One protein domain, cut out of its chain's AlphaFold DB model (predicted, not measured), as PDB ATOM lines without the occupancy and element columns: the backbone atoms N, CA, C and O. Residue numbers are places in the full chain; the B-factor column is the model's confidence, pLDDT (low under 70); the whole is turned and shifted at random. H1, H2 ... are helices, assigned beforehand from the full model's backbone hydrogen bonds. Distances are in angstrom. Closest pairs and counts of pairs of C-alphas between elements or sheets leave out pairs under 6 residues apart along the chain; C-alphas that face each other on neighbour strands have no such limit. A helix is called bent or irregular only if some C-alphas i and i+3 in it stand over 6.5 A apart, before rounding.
ATOM      1  N   ARG A  10     -48.117  21.186  -8.355       41.69
ATOM      2  CA  ARG A  10     -48.619  19.812  -8.409       41.69
ATOM      3  C   ARG A  10     -47.790  19.062  -9.444       41.69
ATOM      4  O   ARG A  10     -48.053  19.137 -10.641       41.69
ATOM      5  N   GLN A  11     -46.755  18.367  -8.982       42.47
ATOM      6  CA  GLN A  11     -45.944  17.505  -9.832       42.47
ATOM      7  C   GLN A  11     -46.818  16.351 -10.346       42.47
ATOM      8  O   GLN A  11     -47.187  15.445  -9.597       42.47
ATOM      9  N   LEU A  12     -47.201  16.406 -11.622       47.28
ATOM     10  CA  LEU A  12     -47.997  15.369 -12.272       47.28
ATOM     11  C   LEU A  12     -47.048  14.390 -12.957       47.28
ATOM     12  O   LEU A  12     -46.708  14.516 -14.130       47.28
ATOM     13  N   ILE A  13     -46.626  13.381 -12.201       47.62
ATOM     14  CA  ILE A  13     -45.863  12.259 -12.745       47.62
ATOM     15  C   ILE A  13     -46.850  11.352 -13.447       47.62
ATOM     16  O   ILE A  13     -47.713  10.733 -12.832       47.62
ATOM     17  N   SER A  14     -46.745  11.341 -14.762       44.12
ATOM     18  CA  SER A  14     -47.550  10.529 -15.649       44.12
ATOM     19  C   SER A  14     -49.080  10.511 -15.408       44.12
ATOM     20  O   SER A  14     -49.729   9.503 -15.637       44.12
ATOM     21  N   GLY A  15     -49.701  11.604 -14.950       42.84
ATOM     22  CA  GLY A  15     -51.171  11.701 -14.841       42.84
ATOM     23  C   GLY A  15     -51.857  10.859 -13.742       42.84
ATOM     24  O   GLY A  15     -53.005  11.149 -13.421       42.84
ATOM     25  N   LYS A  16     -51.186   9.898 -13.087       39.59
ATOM     26  CA  LYS A  16     -51.713   9.165 -11.915       39.59
ATOM     27  C   LYS A  16     -50.636   8.950 -10.849       39.59
ATOM     28  O   LYS A  16     -49.538   8.466 -11.114       39.59
ATOM     29  N   VAL A  17     -50.973   9.267  -9.595       39.25
ATOM     30  CA  VAL A  17     -50.086   9.083  -8.437       39.25
ATOM     31  C   VAL A  17     -49.841   7.587  -8.208       39.25
ATOM     32  O   VAL A  17     -50.741   6.849  -7.820       39.25
ATOM     33  N   GLY A  18     -48.599   7.134  -8.404       44.16
ATOM     34  CA  GLY A  18     -48.132   5.845  -7.881       44.16
ATOM     35  C   GLY A  18     -48.331   4.607  -8.762       44.16
ATOM     36  O   GLY A  18     -48.095   3.510  -8.260       44.16
ATOM     37  N   TRP A  19     -48.706   4.744 -10.037       41.84
ATOM     38  CA  TRP A  19     -48.868   3.591 -10.944       41.84
ATOM     39  C   TRP A  19     -47.560   3.103 -11.602       41.84
ATOM     40  O   TRP A  19     -47.441   1.917 -11.884       41.84
ATOM     41  N   GLY A  20     -46.530   3.947 -11.739       52.62
ATOM     42  CA  GLY A  20     -45.300   3.582 -12.465       52.62
ATOM     43  C   GLY A  20     -44.093   3.138 -11.622       52.62
ATOM     44  O   GLY A  20     -43.097   2.680 -12.182       52.62
ATOM     45  N   TRP A  21     -44.129   3.264 -10.285       59.25
ATOM     46  CA  TRP A  21     -42.937   2.974  -9.472       59.25
ATOM     47  C   TRP A  21     -42.689   1.472  -9.320       59.25
ATOM     48  O   TRP A  21     -41.553   1.058  -9.484       59.25
ATOM     49  N   ARG A  22     -43.726   0.641  -9.104       63.44
ATOM     50  CA  ARG A  22     -43.556  -0.824  -8.989       63.44
ATOM     51  C   ARG A  22     -43.001  -1.441 -10.275       63.44
ATOM     52  O   ARG A  22     -42.090  -2.263 -10.213       63.44
ATOM     53  N   GLN A  23     -43.513  -0.996 -11.423       65.19
ATOM     54  CA  GLN A  23     -43.073  -1.471 -12.734       65.19
ATOM     55  C   GLN A  23     -41.646  -1.012 -13.079       65.19
ATOM     56  O   GLN A  23     -40.928  -1.744 -13.746       65.19
ATOM     57  N   ALA A  24     -41.202   0.149 -12.580       67.69
ATOM     58  CA  ALA A  24     -39.808   0.584 -12.692       67.69
ATOM     59  C   ALA A  24     -38.887  -0.137 -11.690       67.69
ATOM     60  O   ALA A  24     -37.761  -0.498 -12.013       67.69
ATOM     61  N   THR A  25     -39.353  -0.385 -10.466       73.50
ATOM     62  CA  THR A  25     -38.520  -0.978  -9.415       73.50
ATOM     63  C   THR A  25     -38.221  -2.459  -9.629       73.50
ATOM     64  O   THR A  25     -37.178  -2.919  -9.181       73.50
ATOM     65  N   TYR A  26     -39.083  -3.198 -10.333       76.81
ATOM     66  CA  TYR A  26     -38.849  -4.608 -10.651       76.81
ATOM     67  C   TYR A  26     -37.612  -4.847 -11.549       76.81
ATOM     68  O   TYR A  26     -36.708  -5.564 -11.130       76.81
ATOM     69  N   PRO A  27     -37.470  -4.228 -12.739       77.88
ATOM     70  CA  PRO A  27     -36.252  -4.388 -13.537       77.88
ATOM     71  C   PRO A  27     -35.012  -3.846 -12.813       77.88
ATOM     72  O   PRO A  27     -33.923  -4.388 -12.974       77.88
ATOM     73  N   ILE A  28     -35.167  -2.815 -11.971       80.88
ATOM     74  CA  ILE A  28     -34.083  -2.308 -11.119       80.88
ATOM     75  C   ILE A  28     -33.630  -3.380 -10.115       80.88
ATOM     76  O   ILE A  28     -32.430  -3.621  -9.995       80.88
ATOM     77  N   SER A  29     -34.556  -4.049  -9.417       85.44
ATOM     78  CA  SER A  29     -34.198  -5.093  -8.452       85.44
ATOM     79  C   SER A  29     -33.554  -6.300  -9.124       85.44
ATOM     80  O   SER A  29     -32.571  -6.818  -8.602       85.44
ATOM     81  N   VAL A  30     -34.038  -6.698 -10.303       86.25
ATOM     82  CA  VAL A  30     -33.446  -7.785 -11.095       86.25
ATOM     83  C   VAL A  30     -32.003  -7.452 -11.493       86.25
ATOM     84  O   VAL A  30     -31.096  -8.246 -11.254       86.25
ATOM     85  N   ASN A  31     -31.743  -6.260 -12.033       88.12
ATOM     86  CA  ASN A  31     -30.378  -5.894 -12.422       88.12
ATOM     87  C   ASN A  31     -29.448  -5.758 -11.209       88.12
ATOM     88  O   ASN A  31     -28.300  -6.205 -11.266       88.12
ATOM     89  N   PHE A  32     -29.941  -5.210 -10.094       89.25
ATOM     90  CA  PHE A  32     -29.160  -5.124  -8.862       89.25
ATOM     91  C   PHE A  32     -28.863  -6.488  -8.239       89.25
ATOM     92  O   PHE A  32     -27.740  -6.681  -7.779       89.25
ATOM     93  N   ILE A  33     -29.807  -7.440  -8.243       90.94
ATOM     94  CA  ILE A  33     -29.558  -8.761  -7.654       90.94
ATOM     95  C   ILE A  33     -28.567  -9.559  -8.494       90.94
ATOM     96  O   ILE A  33     -27.612 -10.092  -7.938       90.94
ATOM     97  N   PHE A  34     -28.717  -9.575  -9.824       91.44
ATOM     98  CA  PHE A  34     -27.771 -10.274 -10.698       91.44
ATOM     99  C   PHE A  34     -26.367  -9.680 -10.591       91.44
ATOM    100  O   PHE A  34     -25.401 -10.418 -10.415       91.44
ATOM    101  N   THR A  35     -26.256  -8.351 -10.627       91.75
ATOM    102  CA  THR A  35     -24.967  -7.656 -10.503       91.75
ATOM    103  C   THR A  35     -24.340  -7.885  -9.130       91.75
ATOM    104  O   THR A  35     -23.170  -8.250  -9.042       91.75
ATOM    105  N   GLY A  36     -25.111  -7.690  -8.056       91.94
ATOM    106  CA  GLY A  36     -24.636  -7.834  -6.683       91.94
ATOM    107  C   GLY A  36     -24.169  -9.256  -6.382       91.94
ATOM    108  O   GLY A  36     -23.057  -9.443  -5.891       91.94
ATOM    109  N   VAL A  37     -24.961 -10.265  -6.756       92.69
ATOM    110  CA  VAL A  37     -24.595 -11.677  -6.572       92.69
ATOM    111  C   VAL A  37     -23.373 -12.041  -7.411       92.69
ATOM    112  O   VAL A  37     -22.446 -12.649  -6.880       92.69
ATOM    113  N   PHE A  38     -23.314 -11.632  -8.682       93.62
ATOM    114  CA  PHE A  38     -22.148 -11.878  -9.537       93.62
ATOM    115  C   PHE A  38     -20.862 -11.307  -8.927       93.62
ATOM    116  O   PHE A  38     -19.862 -12.013  -8.804       93.62
ATOM    117  N   MET A  39     -20.900 -10.045  -8.492       92.75
ATOM    118  CA  MET A  39     -19.745  -9.388  -7.884       92.75
ATOM    119  C   MET A  39     -19.338 -10.043  -6.561       92.75
ATOM    120  O   MET A  39     -18.142 -10.210  -6.324       92.75
ATOM    121  N   LEU A  40     -20.297 -10.459  -5.722       92.25
ATOM    122  CA  LEU A  40     -20.016 -11.186  -4.478       92.25
ATOM    123  C   LEU A  40     -19.348 -12.536  -4.749       92.25
ATOM    124  O   LEU A  40     -18.313 -12.818  -4.154       92.25
ATOM    125  N   VAL A  41     -19.893 -13.342  -5.667       91.62
ATOM    126  CA  VAL A  41     -19.338 -14.662  -6.017       91.62
ATOM    127  C   VAL A  41     -17.895 -14.530  -6.496       91.62
ATOM    128  O   VAL A  41     -17.012 -15.230  -6.003       91.62
ATOM    129  N   VAL A  42     -17.633 -13.590  -7.407       90.62
ATOM    130  CA  VAL A  42     -16.279 -13.347  -7.918       90.62
ATOM    131  C   VAL A  42     -15.352 -12.842  -6.805       90.62
ATOM    132  O   VAL A  42     -14.239 -13.349  -6.676       90.62
ATOM    133  N   SER A  43     -15.805 -11.909  -5.962       89.00
ATOM    134  CA  SER A  43     -14.995 -11.363  -4.859       89.00
ATOM    135  C   SER A  43     -14.647 -12.422  -3.810       89.00
ATOM    136  O   SER A  43     -13.491 -12.511  -3.403       89.00
ATOM    137  N   PHE A  44     -15.599 -13.279  -3.426       88.75
ATOM    138  CA  PHE A  44     -15.345 -14.386  -2.500       88.75
ATOM    139  C   PHE A  44     -14.443 -15.460  -3.110       88.75
ATOM    140  O   PHE A  44     -13.509 -15.909  -2.450       88.75
ATOM    141  N   SER A  45     -14.643 -15.819  -4.385       86.88
ATOM    142  CA  SER A  45     -13.799 -16.817  -5.063       86.88
ATOM    143  C   SER A  45     -12.316 -16.427  -5.104       86.88
ATOM    144  O   SER A  45     -11.445 -17.293  -5.103       86.88
ATOM    145  N   ARG A  46     -12.024 -15.119  -5.105       82.12
ATOM    146  CA  ARG A  46     -10.665 -14.558  -5.127       82.12
ATOM    147  C   ARG A  46      -9.990 -14.511  -3.759       82.12
ATOM    148  O   ARG A  46      -8.768 -14.401  -3.712       82.12
ATOM    149  N   LEU A  47     -10.761 -14.574  -2.675       82.69
ATOM    150  CA  LEU A  47     -10.253 -14.495  -1.304       82.69
ATOM    151  C   LEU A  47      -9.895 -15.871  -0.715       82.69
ATOM    152  O   LEU A  47      -9.112 -15.924   0.227       82.69
ATOM    153  N   GLY A  48     -10.376 -16.972  -1.311       66.31
ATOM    154  CA  GLY A  48     -10.028 -18.343  -0.912       66.31
ATOM    155  C   GLY A  48     -10.470 -18.727   0.511       66.31
ATOM    156  O   GLY A  48     -11.075 -17.936   1.231       66.31
ATOM    157  N   ASP A  49     -10.150 -19.957   0.932       63.09
ATOM    158  CA  ASP A  49     -10.449 -20.508   2.272       63.09
ATOM    159  C   ASP A  49      -9.520 -19.963   3.382       63.09
ATOM    160  O   ASP A  49      -9.169 -20.660   4.337       63.09
ATOM    161  N   GLU A  50      -9.098 -18.698   3.294       67.25
ATOM    162  CA  GLU A  50      -8.378 -18.062   4.397       67.25
ATOM    163  C   GLU A  50      -9.353 -17.771   5.547       67.25
ATOM    164  O   GLU A  50     -10.040 -16.745   5.585       67.25
ATOM    165  N   SER A  51      -9.408 -18.694   6.510       61.34
ATOM    166  CA  SER A  51     -10.300 -18.663   7.679       61.34
ATOM    167  C   SER A  51     -10.261 -17.337   8.452       61.34
ATOM    168  O   SER A  51     -11.287 -16.881   8.956       61.34
ATOM    169  N   ASN A  52      -9.109 -16.660   8.471       72.62
ATOM    170  CA  ASN A  52      -8.925 -15.374   9.148       72.62
ATOM    171  C   ASN A  52      -9.669 -14.204   8.474       72.62
ATOM    172  O   ASN A  52      -9.973 -13.213   9.137       72.62
ATOM    173  N   LEU A  53      -9.993 -14.303   7.181       81.44
ATOM    174  CA  LEU A  53     -10.704 -13.257   6.439       81.44
ATOM    175  C   LEU A  53     -12.217 -13.492   6.384       81.44
ATOM    176  O   LEU A  53     -12.965 -12.552   6.117       81.44
ATOM    177  N   GLN A  54     -12.693 -14.702   6.691       82.88
ATOM    178  CA  GLN A  54     -14.113 -15.063   6.599       82.88
ATOM    179  C   GLN A  54     -15.016 -14.199   7.486       82.88
ATOM    180  O   GLN A  54     -16.074 -13.753   7.040       82.88
ATOM    181  N   ILE A  55     -14.578 -13.891   8.711       84.81
ATOM    182  CA  ILE A  55     -15.333 -13.032   9.635       84.81
ATOM    183  C   ILE A  55     -15.457 -11.610   9.073       84.81
ATOM    184  O   ILE A  55     -16.541 -11.027   9.090       84.81
ATOM    185  N   LEU A  56     -14.367 -11.060   8.530       86.94
ATOM    186  CA  LEU A  56     -14.359  -9.722   7.938       86.94
ATOM    187  C   LEU A  56     -15.225  -9.659   6.672       86.94
ATOM    188  O   LEU A  56     -15.996  -8.717   6.497       86.94
ATOM    189  N   MET A  57     -15.136 -10.681   5.819       88.19
ATOM    190  CA  MET A  57     -15.971 -10.844   4.629       88.19
ATOM    191  C   MET A  57     -17.463 -10.867   4.981       88.19
ATOM    192  O   MET A  57     -18.251 -10.131   4.384       88.19
ATOM    193  N   ALA A  58     -17.844 -11.663   5.985       87.25
ATOM    194  CA  ALA A  58     -19.218 -11.742   6.467       87.25
ATOM    195  C   ALA A  58     -19.690 -10.405   7.057       87.25
ATOM    196  O   ALA A  58     -20.790  -9.953   6.742       87.25
ATOM    197  N   LEU A  59     -18.848  -9.730   7.852       90.75
ATOM    198  CA  LEU A  59     -19.160  -8.417   8.421       90.75
ATOM    199  C   LEU A  59     -19.416  -7.372   7.325       90.75
ATOM    200  O   LEU A  59     -20.414  -6.656   7.390       90.75
ATOM    201  N   LEU A  60     -18.552  -7.301   6.307       90.62
ATOM    202  CA  LEU A  60     -18.708  -6.381   5.173       90.62
ATOM    203  C   LEU A  60     -19.974  -6.681   4.366       90.62
ATOM    204  O   LEU A  60     -20.688  -5.751   3.985       90.62
ATOM    205  N   ALA A  61     -20.279  -7.961   4.143       90.88
ATOM    206  CA  ALA A  61     -21.494  -8.372   3.450       90.88
ATOM    207  C   ALA A  61     -22.757  -7.994   4.242       90.88
ATOM    208  O   ALA A  61     -23.682  -7.409   3.680       90.88
ATOM    209  N   VAL A  62     -22.791  -8.254   5.552       92.31
ATOM    210  CA  VAL A  62     -23.924  -7.885   6.418       92.31
ATOM    211  C   VAL A  62     -24.090  -6.368   6.487       92.31
ATOM    212  O   VAL A  62     -25.200  -5.863   6.308       92.31
ATOM    213  N   LEU A  63     -22.997  -5.626   6.685       92.56
ATOM    214  CA  LEU A  63     -23.020  -4.165   6.712       92.56
ATOM    215  C   LEU A  63     -23.544  -3.598   5.387       92.56
ATOM    216  O   LEU A  63     -24.443  -2.755   5.390       92.56
ATOM    217  N   GLY A  64     -23.026  -4.088   4.258       89.81
ATOM    218  CA  GLY A  64     -23.467  -3.674   2.931       89.81
ATOM    219  C   GLY A  64     -24.942  -3.982   2.684       89.81
ATOM    220  O   GLY A  64     -25.670  -3.109   2.219       89.81
ATOM    221  N   LEU A  65     -25.418  -5.168   3.074       91.38
ATOM    222  CA  LEU A  65     -26.832  -5.543   2.977       91.38
ATOM    223  C   LEU A  65     -27.733  -4.590   3.773       91.38
ATOM    224  O   LEU A  65     -28.728  -4.109   3.231       91.38
ATOM    225  N   ILE A  66     -27.382  -4.276   5.026       90.19
ATOM    226  CA  ILE A  66     -28.154  -3.354   5.876       90.19
ATOM    227  C   ILE A  66     -28.204  -1.959   5.242       90.19
ATOM    228  O   ILE A  66     -29.283  -1.378   5.106       90.19
ATOM    229  N   VAL A  67     -27.057  -1.442   4.790       88.38
ATOM    230  CA  VAL A  67     -26.987  -0.154   4.082       88.38
ATOM    231  C   VAL A  67     -27.838  -0.188   2.806       88.38
ATOM    232  O   VAL A  67     -28.580   0.758   2.530       88.38
ATOM    233  N   GLY A  68     -27.804  -1.289   2.055       85.69
ATOM    234  CA  GLY A  68     -28.640  -1.516   0.875       85.69
ATOM    235  C   GLY A  68     -30.140  -1.461   1.182       85.69
ATOM    236  O   GLY A  68     -30.901  -0.755   0.518       85.69
ATOM    237  N   ILE A  69     -30.573  -2.131   2.248       86.69
ATOM    238  CA  ILE A  69     -31.973  -2.123   2.695       86.69
ATOM    239  C   ILE A  69     -32.412  -0.705   3.089       86.69
ATOM    240  O   ILE A  69     -33.498  -0.258   2.712       86.69
ATOM    241  N   CYS A  70     -31.566   0.039   3.806       84.31
ATOM    242  CA  CYS A  70     -31.858   1.423   4.180       84.31
ATOM    243  C   CYS A  70     -31.937   2.356   2.959       84.31
ATOM    244  O   CYS A  70     -32.822   3.215   2.894       84.31
ATOM    245  N   THR A  71     -31.052   2.176   1.973       82.81
ATOM    246  CA  THR A  71     -30.996   3.001   0.752       82.81
ATOM    247  C   THR A  71     -32.123   2.704  -0.240       82.81
ATOM    248  O   THR A  71     -32.502   3.591  -1.009       82.81
ATOM    249  N   ALA A  72     -32.747   1.524  -0.176       81.69
ATOM    250  CA  ALA A  72     -33.892   1.168  -1.018       81.69
ATOM    251  C   ALA A  72     -35.059   2.166  -0.913       81.69
ATOM    252  O   ALA A  72     -35.718   2.456  -1.912       81.69
ATOM    253  N   LYS A  73     -35.285   2.766   0.267       77.56
ATOM    254  CA  LYS A  73     -36.309   3.814   0.448       77.56
ATOM    255  C   LYS A  73     -36.040   5.034  -0.433       77.56
ATOM    256  O   LYS A  73     -36.964   5.553  -1.058       77.56
ATOM    257  N   SER A  74     -34.782   5.458  -0.525       73.06
ATOM    258  CA  SER A  74     -34.371   6.562  -1.396       73.06
ATOM    259  C   SER A  74     -34.525   6.197  -2.872       73.06
ATOM    260  O   SER A  74     -35.025   7.018  -3.635       73.06
ATOM    261  N   VAL A  75     -34.194   4.961  -3.269       72.81
ATOM    262  CA  VAL A  75     -34.408   4.470  -4.647       72.81
ATOM    263  C   VAL A  75     -35.890   4.524  -5.026       72.81
ATOM    264  O   VAL A  75     -36.242   5.060  -6.077       72.81
ATOM    265  N   VAL A  76     -36.776   4.047  -4.146       71.56
ATOM    266  CA  VAL A  76     -38.233   4.101  -4.352       71.56
ATOM    267  C   VAL A  76     -38.729   5.544  -4.432       71.56
ATOM    268  O   VAL A  76     -39.567   5.854  -5.276       71.56
ATOM    269  N   GLN A  77     -38.211   6.445  -3.593       69.00
ATOM    270  CA  GLN A  77     -38.590   7.857  -3.616       69.00
ATOM    271  C   GLN A  77     -38.166   8.550  -4.919       69.00
ATOM    272  O   GLN A  77     -38.982   9.257  -5.506       69.00
ATOM    273  N   VAL A  78     -36.944   8.304  -5.403       67.88
ATOM    274  CA  VAL A  78     -36.455   8.823  -6.693       67.88
ATOM    275  C   VAL A  78     -37.309   8.289  -7.844       67.88
ATOM    276  O   VAL A  78     -37.791   9.073  -8.658       67.88
ATOM    277  N   CYS A  79     -37.612   6.986  -7.854       67.06
ATOM    278  CA  CYS A  79     -38.505   6.388  -8.852       67.06
ATOM    279  C   CYS A  79     -39.926   6.971  -8.787       67.06
ATOM    280  O   CYS A  79     -40.573   7.157  -9.816       67.06
ATOM    281  N   ARG A  80     -40.418   7.270  -7.578       60.91
ATOM    282  CA  ARG A  80     -41.750   7.839  -7.352       60.91
ATOM    283  C   ARG A  80     -41.836   9.304  -7.749       60.91
ATOM    284  O   ARG A  80     -42.919   9.714  -8.136       60.91
ATOM    285  N   GLN A  81     -40.758  10.071  -7.600       57.12
ATOM    286  CA  GLN A  81     -40.723  11.516  -7.846       57.12
ATOM    287  C   GLN A  81     -40.136  11.880  -9.213       57.12
ATOM    288  O   GLN A  81     -40.200  13.044  -9.595       57.12
ATOM    289  N   ASN A  82     -39.557  10.917  -9.940       60.84
ATOM    290  CA  ASN A  82     -38.808  11.139 -11.180       60.84
ATOM    291  C   ASN A  82     -37.872  12.360 -11.091       60.84
ATOM    292  O   ASN A  82     -37.756  13.161 -12.023       60.84
ATOM    293  N   SER A  83     -37.295  12.555  -9.906       57.06
ATOM    294  CA  SER A  83     -36.548  13.749  -9.546       57.06
ATOM    295  C   SER A  83     -35.126  13.651 -10.078       57.06
ATOM    296  O   SER A  83     -34.546  12.567 -10.160       57.06
ATOM    297  N   SER A  84     -34.542  14.796 -10.439       54.69
ATOM    298  CA  SER A  84     -33.105  14.883 -10.674       54.69
ATOM    299  C   SER A  84     -32.386  14.490  -9.384       54.69
ATOM    300  O   SER A  84     -32.468  15.204  -8.381       54.69
ATOM    301  N   TYR A  85     -31.719  13.338  -9.381       55.22
ATOM    302  CA  TYR A  85     -30.981  12.890  -8.210       55.22
ATOM    303  C   TYR A  85     -29.672  13.673  -8.098       55.22
ATOM    304  O   TYR A  85     -28.809  13.594  -8.972       55.22
ATOM    305  N   ALA A  86     -29.527  14.423  -7.009       56.50
ATOM    306  CA  ALA A  86     -28.277  15.057  -6.629       56.50
ATOM    307  C   ALA A  86     -27.737  14.367  -5.376       56.50
ATOM    308  O   ALA A  86     -28.454  14.208  -4.386       56.50
ATOM    309  N   PHE A  87     -26.468  13.969  -5.413       54.50
ATOM    310  CA  PHE A  87     -25.794  13.456  -4.228       54.50
ATOM    311  C   PHE A  87     -25.670  14.574  -3.190       54.50
ATOM    312  O   PHE A  87     -25.244  15.689  -3.499       54.50
ATOM    313  N   SER A  88     -26.015  14.274  -1.940       57.72
ATOM    314  CA  SER A  88     -25.762  15.206  -0.840       57.72
ATOM    315  C   SER A  88     -24.255  15.324  -0.575       57.72
ATOM    316  O   SER A  88     -23.494  14.384  -0.806       57.72
ATOM    317  N   ARG A  89     -23.803  16.465  -0.041       63.81
ATOM    318  CA  ARG A  89     -22.393  16.674   0.349       63.81
ATOM    319  C   ARG A  89     -21.814  15.531   1.204       63.81
ATOM    320  O   ARG A  89     -20.748  15.041   0.845       63.81
ATOM    321  N   PRO A  90     -22.477  15.050   2.276       66.38
ATOM    322  CA  PRO A  90     -21.941  13.938   3.061       66.38
ATOM    323  C   PRO A  90     -21.857  12.627   2.267       66.38
ATOM    324  O   PRO A  90     -20.910  11.871   2.460       66.38
ATOM    325  N   GLN A  91     -22.784  12.368   1.335       63.12
ATOM    326  CA  GLN A  91     -22.687  11.209   0.438       63.12
ATOM    327  C   GLN A  91     -21.476  11.323  -0.489       63.12
ATOM    328  O   GLN A  91     -20.751  10.349  -0.653       63.12
ATOM    329  N   LEU A  92     -21.218  12.509  -1.047       65.69
ATOM    330  CA  LEU A  92     -20.034  12.751  -1.875       65.69
ATOM    331  C   LEU A  92     -18.735  12.538  -1.089       65.69
ATOM    332  O   LEU A  92     -17.828  11.888  -1.602       65.69
ATOM    333  N   PHE A  93     -18.658  13.014   0.158       72.00
ATOM    334  CA  PHE A  93     -17.498  12.771   1.023       72.00
ATOM    335  C   PHE A  93     -17.306  11.285   1.338       72.00
ATOM    336  O   PHE A  93     -16.191  10.783   1.223       72.00
ATOM    337  N   ALA A  94     -18.377  10.569   1.690       72.56
ATOM    338  CA  ALA A  94     -18.310   9.134   1.961       72.56
ATOM    339  C   ALA A  94     -17.846   8.345   0.727       72.56
ATOM    340  O   ALA A  94     -16.973   7.485   0.838       72.56
ATOM    341  N   ILE A  95     -18.375   8.686  -0.454       74.00
ATOM    342  CA  ILE A  95     -17.943   8.117  -1.732       74.00
ATOM    343  C   ILE A  95     -16.454   8.417  -1.945       74.00
ATOM    344  O   ILE A  95     -15.683   7.489  -2.157       74.00
ATOM    345  N   ALA A  96     -16.015   9.671  -1.816       76.25
ATOM    346  CA  ALA A  96     -14.617  10.051  -2.021       76.25
ATOM    347  C   ALA A  96     -13.646   9.291  -1.099       76.25
ATOM    348  O   ALA A  96     -12.654   8.749  -1.578       76.25
ATOM    349  N   ILE A  97     -13.952   9.187   0.199       81.75
ATOM    350  CA  ILE A  97     -13.141   8.425   1.166       81.75
ATOM    351  C   ILE A  97     -13.075   6.946   0.772       81.75
ATOM    352  O   ILE A  97     -12.008   6.334   0.801       81.75
ATOM    353  N   TYR A  98     -14.207   6.379   0.361       83.25
ATOM    354  CA  TYR A  98     -14.278   4.996  -0.085       83.25
ATOM    355  C   TYR A  98     -13.472   4.752  -1.375       83.25
ATOM    356  O   TYR A  98     -12.837   3.714  -1.513       83.25
ATOM    357  N   TRP A  99     -13.405   5.715  -2.295       81.12
ATOM    358  CA  TRP A  99     -12.537   5.627  -3.476       81.12
ATOM    359  C   TRP A  99     -11.051   5.781  -3.150       81.12
ATOM    360  O   TRP A  99     -10.217   5.119  -3.767       81.12
ATOM    361  N   LEU A 100     -10.703   6.615  -2.167       82.06
ATOM    362  CA  LEU A 100      -9.316   6.771  -1.727       82.06
ATOM    363  C   LEU A 100      -8.737   5.461  -1.178       82.06
ATOM    364  O   LEU A 100      -7.560   5.188  -1.405       82.06
ATOM    365  N   SER A 101      -9.545   4.614  -0.527       81.19
ATOM    366  CA  SER A 101      -9.075   3.302  -0.061       81.19
ATOM    367  C   SER A 101      -8.758   2.342  -1.216       81.19
ATOM    368  O   SER A 101      -7.763   1.622  -1.141       81.19
ATOM    369  N   LEU A 102      -9.521   2.386  -2.316       82.69
ATOM    370  CA  LEU A 102      -9.209   1.637  -3.539       82.69
ATOM    371  C   LEU A 102      -7.899   2.119  -4.172       82.69
ATOM    372  O   LEU A 102      -7.071   1.308  -4.580       82.69
ATOM    373  N   LEU A 103      -7.692   3.438  -4.235       79.88
ATOM    374  CA  LEU A 103      -6.457   4.015  -4.768       79.88
ATOM    375  C   LEU A 103      -5.239   3.645  -3.916       79.88
ATOM    376  O   LEU A 103      -4.202   3.289  -4.469       79.88
ATOM    377  N   ALA A 104      -5.377   3.661  -2.588       78.94
ATOM    378  CA  ALA A 104      -4.331   3.204  -1.677       78.94
ATOM    379  C   ALA A 104      -4.013   1.710  -1.874       78.94
ATOM    380  O   ALA A 104      -2.843   1.333  -1.900       78.94
ATOM    381  N   ALA A 105      -5.033   0.870  -2.084       79.00
ATOM    382  CA  ALA A 105      -4.857  -0.556  -2.366       79.00
ATOM    383  C   ALA A 105      -4.105  -0.806  -3.682       79.00
ATOM    384  O   ALA A 105      -3.215  -1.651  -3.740       79.00
ATOM    385  N   LEU A 106      -4.431  -0.041  -4.726       76.12
ATOM    386  CA  LEU A 106      -3.777  -0.103  -6.037       76.12
ATOM    387  C   LEU A 106      -2.366   0.509  -6.054       76.12
ATOM    388  O   LEU A 106      -1.619   0.284  -7.006       76.12
ATOM    389  N   GLY A 107      -2.012   1.293  -5.034       69.44
ATOM    390  CA  GLY A 107      -0.666   1.825  -4.812       69.44
ATOM    391  C   GLY A 107       0.214   0.941  -3.921       69.44
ATOM    392  O   GLY A 107       1.360   1.299  -3.662       69.44
ATOM    393  N   ALA A 108      -0.295  -0.190  -3.421       71.19
ATOM    394  CA  ALA A 108       0.466  -1.069  -2.542       71.19
ATOM    395  C   ALA A 108       1.569  -1.825  -3.306       71.19
ATOM    396  O   ALA A 108       1.325  -2.422  -4.352       71.19
ATOM    397  N   ASN A 109       2.772  -1.890  -2.725       61.38
ATOM    398  CA  ASN A 109       3.938  -2.550  -3.333       61.38
ATOM    399  C   ASN A 109       3.807  -4.082  -3.467       61.38
ATOM    400  O   ASN A 109       4.613  -4.710  -4.150       61.38
ATOM    401  N   SER A 110       2.822  -4.704  -2.807       77.31
ATOM    402  CA  SER A 110       2.586  -6.151  -2.862       77.31
ATOM    403  C   SER A 110       1.313  -6.466  -3.642       77.31
ATOM    404  O   SER A 110       0.208  -6.175  -3.184       77.31
ATOM    405  N   GLU A 111       1.467  -7.131  -4.789       74.25
ATOM    406  CA  GLU A 111       0.358  -7.525  -5.668       74.25
ATOM    407  C   GLU A 111      -0.660  -8.431  -4.954       74.25
ATOM    408  O   GLU A 111      -1.868  -8.302  -5.151       74.25
ATOM    409  N   LYS A 112      -0.188  -9.323  -4.071       77.81
ATOM    410  CA  LYS A 112      -1.061 -10.206  -3.283       77.81
ATOM    411  C   LYS A 112      -1.933  -9.411  -2.309       77.81
ATOM    412  O   LYS A 112      -3.136  -9.635  -2.248       77.81
ATOM    413  N   ILE A 113      -1.339  -8.455  -1.592       78.44
ATOM    414  CA  ILE A 113      -2.058  -7.609  -0.628       78.44
ATOM    415  C   ILE A 113      -3.056  -6.704  -1.360       78.44
ATOM    416  O   ILE A 113      -4.204  -6.595  -0.936       78.44
ATOM    417  N   ALA A 114      -2.658  -6.125  -2.497       79.19
ATOM    418  CA  ALA A 114      -3.544  -5.323  -3.335       79.19
ATOM    419  C   ALA A 114      -4.778  -6.125  -3.781       79.19
ATOM    420  O   ALA A 114      -5.902  -5.666  -3.596       79.19
ATOM    421  N   LYS A 115      -4.597  -7.355  -4.287       82.00
ATOM    422  CA  LYS A 115      -5.709  -8.227  -4.714       82.00
ATOM    423  C   LYS A 115      -6.679  -8.555  -3.575       82.00
ATOM    424  O   LYS A 115      -7.891  -8.520  -3.795       82.00
ATOM    425  N   VAL A 116      -6.172  -8.822  -2.371       84.69
ATOM    426  CA  VAL A 116      -7.009  -9.074  -1.183       84.69
ATOM    427  C   VAL A 116      -7.818  -7.831  -0.814       84.69
ATOM    428  O   VAL A 116      -9.035  -7.918  -0.662       84.69
ATOM    429  N   ILE A 117      -7.180  -6.658  -0.735       85.50
ATOM    430  CA  ILE A 117      -7.869  -5.412  -0.371       85.50
ATOM    431  C   ILE A 117      -8.909  -5.026  -1.431       85.50
ATOM    432  O   ILE A 117     -10.020  -4.654  -1.069       85.50
ATOM    433  N   ILE A 118      -8.594  -5.153  -2.724       87.31
ATOM    434  CA  ILE A 118      -9.533  -4.872  -3.825       87.31
ATOM    435  C   ILE A 118     -10.735  -5.824  -3.766       87.31
ATOM    436  O   ILE A 118     -11.875  -5.388  -3.927       87.31
ATOM    437  N   SER A 119     -10.502  -7.108  -3.483       87.25
ATOM    438  CA  SER A 119     -11.584  -8.090  -3.345       87.25
ATOM    439  C   SER A 119     -12.474  -7.768  -2.139       87.25
ATOM    440  O   SER A 119     -13.696  -7.765  -2.269       87.25
ATOM    441  N   LEU A 120     -11.884  -7.412  -0.990       88.44
ATOM    442  CA  LEU A 120     -12.630  -6.955   0.191       88.44
ATOM    443  C   LEU A 120     -13.404  -5.662  -0.080       88.44
ATOM    444  O   LEU A 120     -14.539  -5.511   0.373       88.44
ATOM    445  N   TRP A 121     -12.811  -4.741  -0.844       90.31
ATOM    446  CA  TRP A 121     -13.429  -3.477  -1.219       90.31
ATOM    447  C   TRP A 121     -14.739  -3.722  -1.965       90.31
ATOM    448  O   TRP A 121     -15.761  -3.177  -1.555       90.31
ATOM    449  N   TRP A 122     -14.749  -4.603  -2.973       92.06
ATOM    450  CA  TRP A 122     -15.930  -4.886  -3.799       92.06
ATOM    451  C   TRP A 122     -17.073  -5.623  -3.089       92.06
ATOM    452  O   TRP A 122     -18.216  -5.521  -3.546       92.06
ATOM    453  N   ILE A 123     -16.822  -6.298  -1.960       91.69
ATOM    454  CA  ILE A 123     -17.877  -6.974  -1.180       91.69
ATOM    455  C   ILE A 123     -18.944  -5.975  -0.725       91.69
ATOM    456  O   ILE A 123     -20.137  -6.254  -0.839       91.69
ATOM    457  N   LEU A 124     -18.533  -4.798  -0.242       91.19
ATOM    458  CA  LEU A 124     -19.453  -3.795   0.294       91.19
ATOM    459  C   LEU A 124     -20.485  -3.300  -0.751       91.19
ATOM    460  O   LEU A 124     -21.680  -3.427  -0.493       91.19
ATOM    461  N   PRO A 125     -20.102  -2.775  -1.934       90.31
ATOM    462  CA  PRO A 125     -21.041  -2.302  -2.950       90.31
ATOM    463  C   PRO A 125     -21.863  -3.444  -3.549       90.31
ATOM    464  O   PRO A 125     -23.049  -3.258  -3.822       90.31
ATOM    465  N   ALA A 126     -21.284  -4.640  -3.688       92.12
ATOM    466  CA  ALA A 126     -22.008  -5.815  -4.160       92.12
ATOM    467  C   ALA A 126     -23.120  -6.238  -3.175       92.12
ATOM    468  O   ALA A 126     -24.256  -6.521  -3.574       92.12
ATOM    469  N   ALA A 127     -22.832  -6.188  -1.872       91.88
ATOM    470  CA  ALA A 127     -23.814  -6.405  -0.818       91.88
ATOM    471  C   ALA A 127     -24.857  -5.275  -0.733       91.88
ATOM    472  O   ALA A 127     -26.036  -5.564  -0.534       91.88
ATOM    473  N   ILE A 128     -24.471  -4.013  -0.964       90.56
ATOM    474  CA  ILE A 128     -25.414  -2.884  -1.063       90.56
ATOM    475  C   ILE A 128     -26.409  -3.110  -2.206       90.56
ATOM    476  O   ILE A 128     -27.613  -3.004  -1.982       90.56
ATOM    477  N   PHE A 129     -25.945  -3.474  -3.407       91.12
ATOM    478  CA  PHE A 129     -26.830  -3.784  -4.538       91.12
ATOM    479  C   PHE A 129     -27.784  -4.933  -4.217       91.12
ATOM    480  O   PHE A 129     -28.989  -4.825  -4.451       91.12
ATOM    481  N   THR A 130     -27.271  -5.993  -3.594       91.31
ATOM    482  CA  THR A 130     -28.089  -7.130  -3.157       91.31
ATOM    483  C   THR A 130     -29.143  -6.701  -2.126       91.31
ATOM    484  O   THR A 130     -30.313  -7.061  -2.251       91.31
ATOM    485  N   GLY A 131     -28.775  -5.862  -1.153       88.50
ATOM    486  CA  GLY A 131     -29.684  -5.349  -0.123       88.50
ATOM    487  C   GLY A 131     -30.778  -4.442  -0.691       88.50
ATOM    488  O   GLY A 131     -31.946  -4.579  -0.319       88.50
ATOM    489  N   ILE A 132     -30.425  -3.573  -1.649       86.88
ATOM    490  CA  ILE A 132     -31.389  -2.754  -2.400       86.88
ATOM    491  C   ILE A 132     -32.383  -3.665  -3.124       86.88
ATOM    492  O   ILE A 132     -33.594  -3.471  -3.006       86.88
ATOM    493  N   ALA A 133     -31.892  -4.677  -3.842       89.62
ATOM    494  CA  ALA A 133     -32.741  -5.590  -4.593       89.62
ATOM    495  C   ALA A 133     -33.707  -6.373  -3.695       89.62
ATOM    496  O   ALA A 133     -34.895  -6.459  -4.019       89.62
ATOM    497  N   ILE A 134     -33.234  -6.897  -2.560       87.81
ATOM    498  CA  ILE A 134     -34.063  -7.625  -1.588       87.81
ATOM    499  C   ILE A 134     -35.172  -6.718  -1.052       87.81
ATOM    500  O   ILE A 134     -36.347  -7.083  -1.106       87.81
ATOM    501  N   ALA A 135     -34.824  -5.516  -0.585       86.12
ATOM    502  CA  ALA A 135     -35.790  -4.581  -0.014       86.12
ATOM    503  C   ALA A 135     -36.826  -4.105  -1.043       86.12
ATOM    504  O   ALA A 135     -38.016  -4.016  -0.734       86.12
ATOM    505  N   ILE A 136     -36.400  -3.837  -2.281       84.38
ATOM    506  CA  ILE A 136     -37.308  -3.476  -3.371       84.38
ATOM    507  C   ILE A 136     -38.245  -4.637  -3.709       84.38
ATOM    508  O   ILE A 136     -39.455  -4.434  -3.815       84.38
ATOM    509  N   THR A 137     -37.704  -5.849  -3.853       83.19
ATOM    510  CA  THR A 137     -38.491  -7.039  -4.195       83.19
ATOM    511  C   THR A 137     -39.535  -7.307  -3.114       83.19
ATOM    512  O   THR A 137     -40.711  -7.462  -3.438       83.19
ATOM    513  N   TRP A 138     -39.146  -7.212  -1.838       81.62
ATOM    514  CA  TRP A 138     -40.042  -7.323  -0.685       81.62
ATOM    515  C   TRP A 138     -41.154  -6.264  -0.682       81.62
ATOM    516  O   TRP A 138     -42.325  -6.577  -0.481       81.62
ATOM    517  N   HIS A 139     -40.829  -4.997  -0.956       71.00
ATOM    518  CA  HIS A 139     -41.836  -3.932  -1.036       71.00
ATOM    519  C   HIS A 139     -42.760  -4.048  -2.258       71.00
ATOM    520  O   HIS A 139     -43.911  -3.593  -2.216       71.00
ATOM    521  N   SER A 140     -42.273  -4.636  -3.352       65.81
ATOM    522  CA  SER A 140     -43.055  -4.861  -4.568       65.81
ATOM    523  C   SER A 140     -44.019  -6.047  -4.440       65.81
ATOM    524  O   SER A 140     -45.130  -5.966  -4.965       65.81
ATOM    525  N   SER A 141     -43.632  -7.092  -3.696       65.31
ATOM    526  CA  SER A 141     -44.402  -8.328  -3.513       65.31
ATOM    527  C   SER A 141     -45.497  -8.228  -2.454       65.31
ATOM    528  O   SER A 141     -46.401  -9.061  -2.446       65.31
ATOM    529  N   GLN A 142     -45.479  -7.203  -1.591       61.53
ATOM    530  CA  GLN A 142     -46.565  -6.983  -0.636       61.53
ATOM    531  C   GLN A 142     -47.882  -6.675  -1.379       61.53
ATOM    532  O   GLN A 142     -47.973  -5.647  -2.080       61.53
ATOM    533  N   LEU A 177     -41.307   4.083 -16.114       58.34
ATOM    534  CA  LEU A 177     -41.177   2.724 -16.635       58.34
ATOM    535  C   LEU A 177     -39.882   2.467 -17.415       58.34
ATOM    536  O   LEU A 177     -39.227   1.457 -17.181       58.34
ATOM    537  N   GLY A 178     -39.498   3.366 -18.324       61.19
ATOM    538  CA  GLY A 178     -38.314   3.169 -19.172       61.19
ATOM    539  C   GLY A 178     -37.062   3.880 -18.660       61.19
ATOM    540  O   GLY A 178     -35.942   3.389 -18.818       61.19
ATOM    541  N   GLN A 179     -37.225   5.048 -18.040       66.94
ATOM    542  CA  GLN A 179     -36.099   5.941 -17.782       66.94
ATOM    543  C   GLN A 179     -35.354   5.647 -16.484       66.94
ATOM    544  O   GLN A 179     -34.122   5.648 -16.471       66.94
ATOM    545  N   GLN A 180     -36.087   5.378 -15.406       70.31
ATOM    546  CA  GLN A 180     -35.488   5.102 -14.103       70.31
ATOM    547  C   GLN A 180     -34.668   3.800 -14.136       70.31
ATOM    548  O   GLN A 180     -33.489   3.847 -13.780       70.31
ATOM    549  N   PRO A 181     -35.176   2.672 -14.682       72.88
ATOM    550  CA  PRO A 181     -34.364   1.466 -14.837       72.88
ATOM    551  C   PRO A 181     -33.114   1.698 -15.680       72.88
ATOM    552  O   PRO A 181     -32.038   1.221 -15.332       72.88
ATOM    553  N   ARG A 182     -33.215   2.497 -16.749       73.50
ATOM    554  CA  ARG A 182     -32.067   2.831 -17.597       73.50
ATOM    555  C   ARG A 182     -30.971   3.580 -16.835       73.50
ATOM    556  O   ARG A 182     -29.797   3.314 -17.080       73.50
ATOM    557  N   GLN A 183     -31.323   4.477 -15.917       75.62
ATOM    558  CA  GLN A 183     -30.353   5.225 -15.107       75.62
ATOM    559  C   GLN A 183     -29.631   4.337 -14.099       75.62
ATOM    560  O   GLN A 183     -28.403   4.366 -14.034       75.62
ATOM    561  N   PHE A 184     -30.365   3.495 -13.372       78.50
ATOM    562  CA  PHE A 184     -29.747   2.537 -12.454       78.50
ATOM    563  C   PHE A 184     -28.900   1.501 -13.198       78.50
ATOM    564  O   PHE A 184     -27.781   1.220 -12.780       78.50
ATOM    565  N   ASN A 185     -29.358   1.020 -14.355       83.25
ATOM    566  CA  ASN A 185     -28.567   0.130 -15.207       83.25
ATOM    567  C   ASN A 185     -27.288   0.800 -15.696       83.25
ATOM    568  O   ASN A 185     -26.245   0.168 -15.764       83.25
ATOM    569  N   SER A 186     -27.342   2.090 -15.996       82.38
ATOM    570  CA  SER A 186     -26.165   2.848 -16.414       82.38
ATOM    571  C   SER A 186     -25.137   2.983 -15.295       82.38
ATOM    572  O   SER A 186     -23.939   2.846 -15.542       82.38
ATOM    573  N   LEU A 187     -25.603   3.169 -14.055       82.31
ATOM    574  CA  LEU A 187     -24.755   3.150 -12.864       82.31
ATOM    575  C   LEU A 187     -24.097   1.788 -12.664       82.31
ATOM    576  O   LEU A 187     -22.889   1.709 -12.449       82.31
ATOM    577  N   ILE A 188     -24.892   0.727 -12.782       87.31
ATOM    578  CA  ILE A 188     -24.435  -0.660 -12.700       87.31
ATOM    579  C   ILE A 188     -23.374  -0.943 -13.768       87.31
ATOM    580  O   ILE A 188     -22.323  -1.477 -13.440       87.31
ATOM    581  N   LEU A 189     -23.606  -0.551 -15.024       89.19
ATOM    582  CA  LEU A 189     -22.662  -0.765 -16.125       89.19
ATOM    583  C   LEU A 189     -21.348  -0.010 -15.898       89.19
ATOM    584  O   LEU A 189     -20.277  -0.568 -16.124       89.19
ATOM    585  N   MET A 190     -21.409   1.221 -15.386       85.00
ATOM    586  CA  MET A 190     -20.210   1.981 -15.033       85.00
ATOM    587  C   MET A 190     -19.418   1.301 -13.904       85.00
ATOM    588  O   MET A 190     -18.199   1.162 -14.008       85.00
ATOM    589  N   ALA A 191     -20.104   0.819 -12.861       87.31
ATOM    590  CA  ALA A 191     -19.485   0.073 -11.766       87.31
ATOM    591  C   ALA A 191     -18.894  -1.268 -12.238       87.31
ATOM    592  O   ALA A 191     -17.768  -1.601 -11.877       87.31
ATOM    593  N   LEU A 192     -19.610  -2.003 -13.096       89.75
ATOM    594  CA  LEU A 192     -19.148  -3.250 -13.707       89.75
ATOM    595  C   LEU A 192     -17.914  -3.038 -14.585       89.75
ATOM    596  O   LEU A 192     -17.013  -3.873 -14.575       89.75
ATOM    597  N   GLY A 193     -17.831  -1.913 -15.301       87.56
ATOM    598  CA  GLY A 193     -16.648  -1.559 -16.083       87.56
ATOM    599  C   GLY A 193     -15.392  -1.484 -15.217       87.56
ATOM    600  O   GLY A 193     -14.361  -2.063 -15.572       87.56
ATOM    601  N   LEU A 194     -15.480  -0.846 -14.048       86.88
ATOM    602  CA  LEU A 194     -14.366  -0.812 -13.101       86.88
ATOM    603  C   LEU A 194     -14.149  -2.156 -12.388       86.88
ATOM    604  O   LEU A 194     -13.006  -2.545 -12.142       86.88
ATOM    605  N   PHE A 195     -15.219  -2.886 -12.073       89.56
ATOM    606  CA  PHE A 195     -15.124  -4.225 -11.488       89.56
ATOM    607  C   PHE A 195     -14.315  -5.157 -12.391       89.56
ATOM    608  O   PHE A 195     -13.354  -5.779 -11.946       89.56
ATOM    609  N   ILE A 196     -14.628  -5.176 -13.689       88.31
ATOM    610  CA  ILE A 196     -13.900  -5.976 -14.676       88.31
ATOM    611  C   ILE A 196     -12.438  -5.532 -14.777       88.31
ATOM    612  O   ILE A 196     -11.542  -6.372 -14.833       88.31
ATOM    613  N   TRP A 197     -12.191  -4.219 -14.750       85.38
ATOM    614  CA  TRP A 197     -10.837  -3.664 -14.783       85.38
ATOM    615  C   TRP A 197      -9.974  -4.106 -13.598       85.38
ATOM    616  O   TRP A 197      -8.780  -4.332 -13.768       85.38
ATOM    617  N   THR A 198     -10.567  -4.233 -12.410       85.12
ATOM    618  CA  THR A 198      -9.838  -4.456 -11.150       85.12
ATOM    619  C   THR A 198      -9.794  -5.917 -10.700       85.12
ATOM    620  O   THR A 198      -8.853  -6.296 -10.007       85.12
ATOM    621  N   MET A 199     -10.769  -6.745 -11.092       84.94
ATOM    622  CA  MET A 199     -10.926  -8.114 -10.577       84.94
ATOM    623  C   MET A 199     -10.563  -9.222 -11.563       84.94
ATOM    624  O   MET A 199     -10.379 -10.357 -11.131       84.94
ATOM    625  N   PHE A 200     -10.471  -8.946 -12.867       84.38
ATOM    626  CA  PHE A 200     -10.206  -9.983 -13.867       84.38
ATOM    627  C   PHE A 200      -8.773  -9.917 -14.400       84.38
ATOM    628  O   PHE A 200      -8.258  -8.856 -14.759       84.38
ATOM    629  N   ASP A 201      -8.156 -11.092 -14.533       78.69
ATOM    630  CA  ASP A 201      -6.801 -11.263 -15.071       78.69
ATOM    631  C   ASP A 201      -6.823 -11.598 -16.575       78.69
ATOM    632  O   ASP A 201      -6.101 -12.472 -17.048       78.69
ATOM    633  N   PHE A 202      -7.687 -10.934 -17.350       81.19
ATOM    634  CA  PHE A 202      -7.642 -11.046 -18.812       81.19
ATOM    635  C   PHE A 202      -6.391 -10.367 -19.381       81.19
ATOM    636  O   PHE A 202      -5.781  -9.512 -18.734       81.19
ATOM    637  N   ALA A 203      -6.057 -10.688 -20.637       82.25
ATOM    638  CA  ALA A 203      -5.056  -9.936 -21.387       82.25
ATOM    639  C   ALA A 203      -5.372  -8.422 -21.321       82.25
ATOM    640  O   ALA A 203      -6.544  -8.056 -21.482       82.25
ATOM    641  N   PRO A 204      -4.374  -7.536 -21.115       77.06
ATOM    642  CA  PRO A 204      -4.601  -6.112 -20.851       77.06
ATOM    643  C   PRO A 204      -5.518  -5.425 -21.866       77.06
ATOM    644  O   PRO A 204      -6.405  -4.669 -21.475       77.06
ATOM    645  N   SER A 205      -5.372  -5.752 -23.155       76.56
ATOM    646  CA  SER A 205      -6.204  -5.206 -24.231       76.56
ATOM    647  C   SER A 205      -7.662  -5.650 -24.139       76.56
ATOM    648  O   SER A 205      -8.563  -4.826 -24.256       76.56
ATOM    649  N   ILE A 206      -7.915  -6.932 -23.860       81.25
ATOM    650  CA  ILE A 206      -9.281  -7.461 -23.707       81.25
ATOM    651  C   ILE A 206      -9.932  -6.847 -22.466       81.25
ATOM    652  O   ILE A 206     -11.067  -6.377 -22.528       81.25
ATOM    653  N   ARG A 207      -9.193  -6.779 -21.352       82.25
ATOM    654  CA  ARG A 207      -9.666  -6.145 -20.116       82.25
ATOM    655  C   ARG A 207     -10.014  -4.670 -20.329       82.25
ATOM    656  O   ARG A 207     -11.062  -4.230 -19.858       82.25
ATOM    657  N   ALA A 208      -9.171  -3.930 -21.053       79.12
ATOM    658  CA  ALA A 208      -9.402  -2.528 -21.396       79.12
ATOM    659  C   ALA A 208     -10.653  -2.363 -22.254       79.12
ATOM    660  O   ALA A 208     -11.533  -1.590 -21.893       79.12
ATOM    661  N   ILE A 209     -10.774  -3.136 -23.334       82.69
ATOM    662  CA  ILE A 209     -11.922  -3.065 -24.241       82.69
ATOM    663  C   ILE A 209     -13.222  -3.347 -23.486       82.69
ATOM    664  O   ILE A 209     -14.159  -2.556 -23.570       82.69
ATOM    665  N   VAL A 210     -13.276  -4.427 -22.702       87.38
ATOM    666  CA  VAL A 210     -14.481  -4.775 -21.942       87.38
ATOM    667  C   VAL A 210     -14.802  -3.685 -20.914       87.38
ATOM    668  O   VAL A 210     -15.933  -3.202 -20.877       87.38
ATOM    669  N   SER A 211     -13.817  -3.224 -20.137       86.69
ATOM    670  CA  SER A 211     -14.018  -2.140 -19.165       86.69
ATOM    671  C   SER A 211     -14.545  -0.860 -19.819       86.69
ATOM    672  O   SER A 211     -15.486  -0.243 -19.309       86.69
ATOM    673  N   ILE A 212     -13.994  -0.489 -20.977       85.94
ATOM    674  CA  ILE A 212     -14.399   0.693 -21.736       85.94
ATOM    675  C   ILE A 212     -15.816   0.527 -22.281       85.94
ATOM    676  O   ILE A 212     -16.606   1.457 -22.144       85.94
ATOM    677  N   ILE A 213     -16.181  -0.638 -22.829       87.81
ATOM    678  CA  ILE A 213     -17.542  -0.903 -23.323       87.81
ATOM    679  C   ILE A 213     -18.556  -0.727 -22.193       87.81
ATOM    680  O   ILE A 213     -19.534   0.001 -22.362       87.81
ATOM    681  N   PHE A 214     -18.318  -1.334 -21.028       89.69
ATOM    682  CA  PHE A 214     -19.222  -1.219 -19.882       89.69
ATOM    683  C   PHE A 214     -19.297   0.223 -19.351       89.69
ATOM    684  O   PHE A 214     -20.391   0.763 -19.168       89.69
ATOM    685  N   THR A 215     -18.148   0.887 -19.195       86.94
ATOM    686  CA  THR A 215     -18.063   2.269 -18.694       86.94
ATOM    687  C   THR A 215     -18.732   3.263 -19.646       86.94
ATOM    688  O   THR A 215     -19.568   4.061 -19.223       86.94
ATOM    689  N   ALA A 216     -18.422   3.194 -20.943       84.94
ATOM    690  CA  ALA A 216     -19.009   4.059 -21.960       84.94
ATOM    691  C   ALA A 216     -20.518   3.816 -22.103       84.94
ATOM    692  O   ALA A 216     -21.290   4.775 -22.145       84.94
ATOM    693  N   SER A 217     -20.965   2.552 -22.088       84.75
ATOM    694  CA  SER A 217     -22.402   2.235 -22.071       84.75
ATOM    695  C   SER A 217     -23.094   2.876 -20.865       84.75
ATOM    696  O   SER A 217     -24.161   3.472 -21.021       84.75
ATOM    697  N   GLY A 218     -22.452   2.842 -19.691       82.31
ATOM    698  CA  GLY A 218     -22.914   3.533 -18.489       82.31
ATOM    699  C   GLY A 218     -23.014   5.054 -18.661       82.31
ATOM    700  O   GLY A 218     -24.054   5.642 -18.370       82.31
ATOM    701  N   LEU A 219     -21.999   5.711 -19.230       79.50
ATOM    702  CA  LEU A 219     -22.018   7.165 -19.466       79.50
ATOM    703  C   LEU A 219     -23.207   7.620 -20.333       79.50
ATOM    704  O   LEU A 219     -23.690   8.742 -20.170       79.50
TER     705      LEU A 219
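Overview. This is residues 10 to 142 and 177 to 219 of the 480 residues of an uncharacterized protein of Pseudanabaena sp (UniProt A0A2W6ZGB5). Picture an elongated bundle of four long helices, H1, H2, H4 and H5, running along the longest axis, with H4 in its middle touching the other three. H6 folds back along H5 at the side of the bundle, while H3 meets H4 with residues 102 to 106 alone and slants away, and residues 88 to 94 stick out. The printed part has 176 residues with six named helices, H1 to H6 in order, and no named strand; the class is all helix. The whole is compact, with a radius of gyration of the C-alphas of 17.5 A and spans of 58 by 35 by 29 A.

Arrangement. Start at H1, residues 21 to 47. It forms a helical hairpin with H2, residues 51 to 81, at a shallow tilt of 16 degrees, opposite ways; their closest C-alphas, Trp 21 and Arg 80, are 5.4 A apart. H2 has a kink of 32 degrees near residue 70. H3, residues 89 to 106, is apart from H1 and H2. It forms a hairpin with H4, residues 111 to 141, at 36 degrees, only just a steep tilt; the closest C-alphas, Ala 105 and Ala 114, are 5.0 A apart. H4 is the hub, touching four helices. Its closest C-alpha pair with H1 is Ala 133 and Ser 29, 4.2 A, and with H2 Ile 128 and Gly 68, 4.0 A, at a steep tilt of 42 degrees. H5, residues 177 to 199, runs the same way as H1 at a shallow tilt of 8 degrees; the closest C-alphas, Leu 177 and Ala 24, are 4.7 A apart. It touches H4 with residues 195 to 199 alone, closest at the C-alphas of Met 199 and Ser 119, 7.3 A. H6, residues 204 to 219, forms a hairpin with H5, closest at the C-alphas of Gly 218 and Ser 186, 3.9 A. In H6 every O i to N i+4 pair is within hydrogen-bond range; the figures are 22 of 23 in H1, 23 of 27 in H2, 13 of 14 in H3, 25 of 27 in H4 and 17 of 19 in H5.

Along the chain. Find C-alpha 21 at (-42.937, 2.974, -9.472); H1 runs 37.9 A from there. H2 is 45.6 A long and only just irregular, with C-alphas 52 and 55 6.8 A apart. H3 is 25.9 A long. H4 runs 44.8 A from C-alpha 111 at (0.358, -7.525, -5.668). H5 is 32.7 A long and only just irregular, with C-alphas 177 and 180 6.7 A apart. H6, 21.9 A long, ends at C-alpha 219, (-22.018, 7.165, -19.466).

Size, cuts and confidence. The two farthest C-alphas, Gly 15 and Asn 109, are 58.1 A apart. Residues 143 to 176 are not printed, and C-alphas 142 and 177 across this cut are 19.5 A apart. Of the links printed whole, none is long. Mean pLDDT of the printed part is 77.7; look for values under 70 at residues 10 to 24 and 77 to 92, among others.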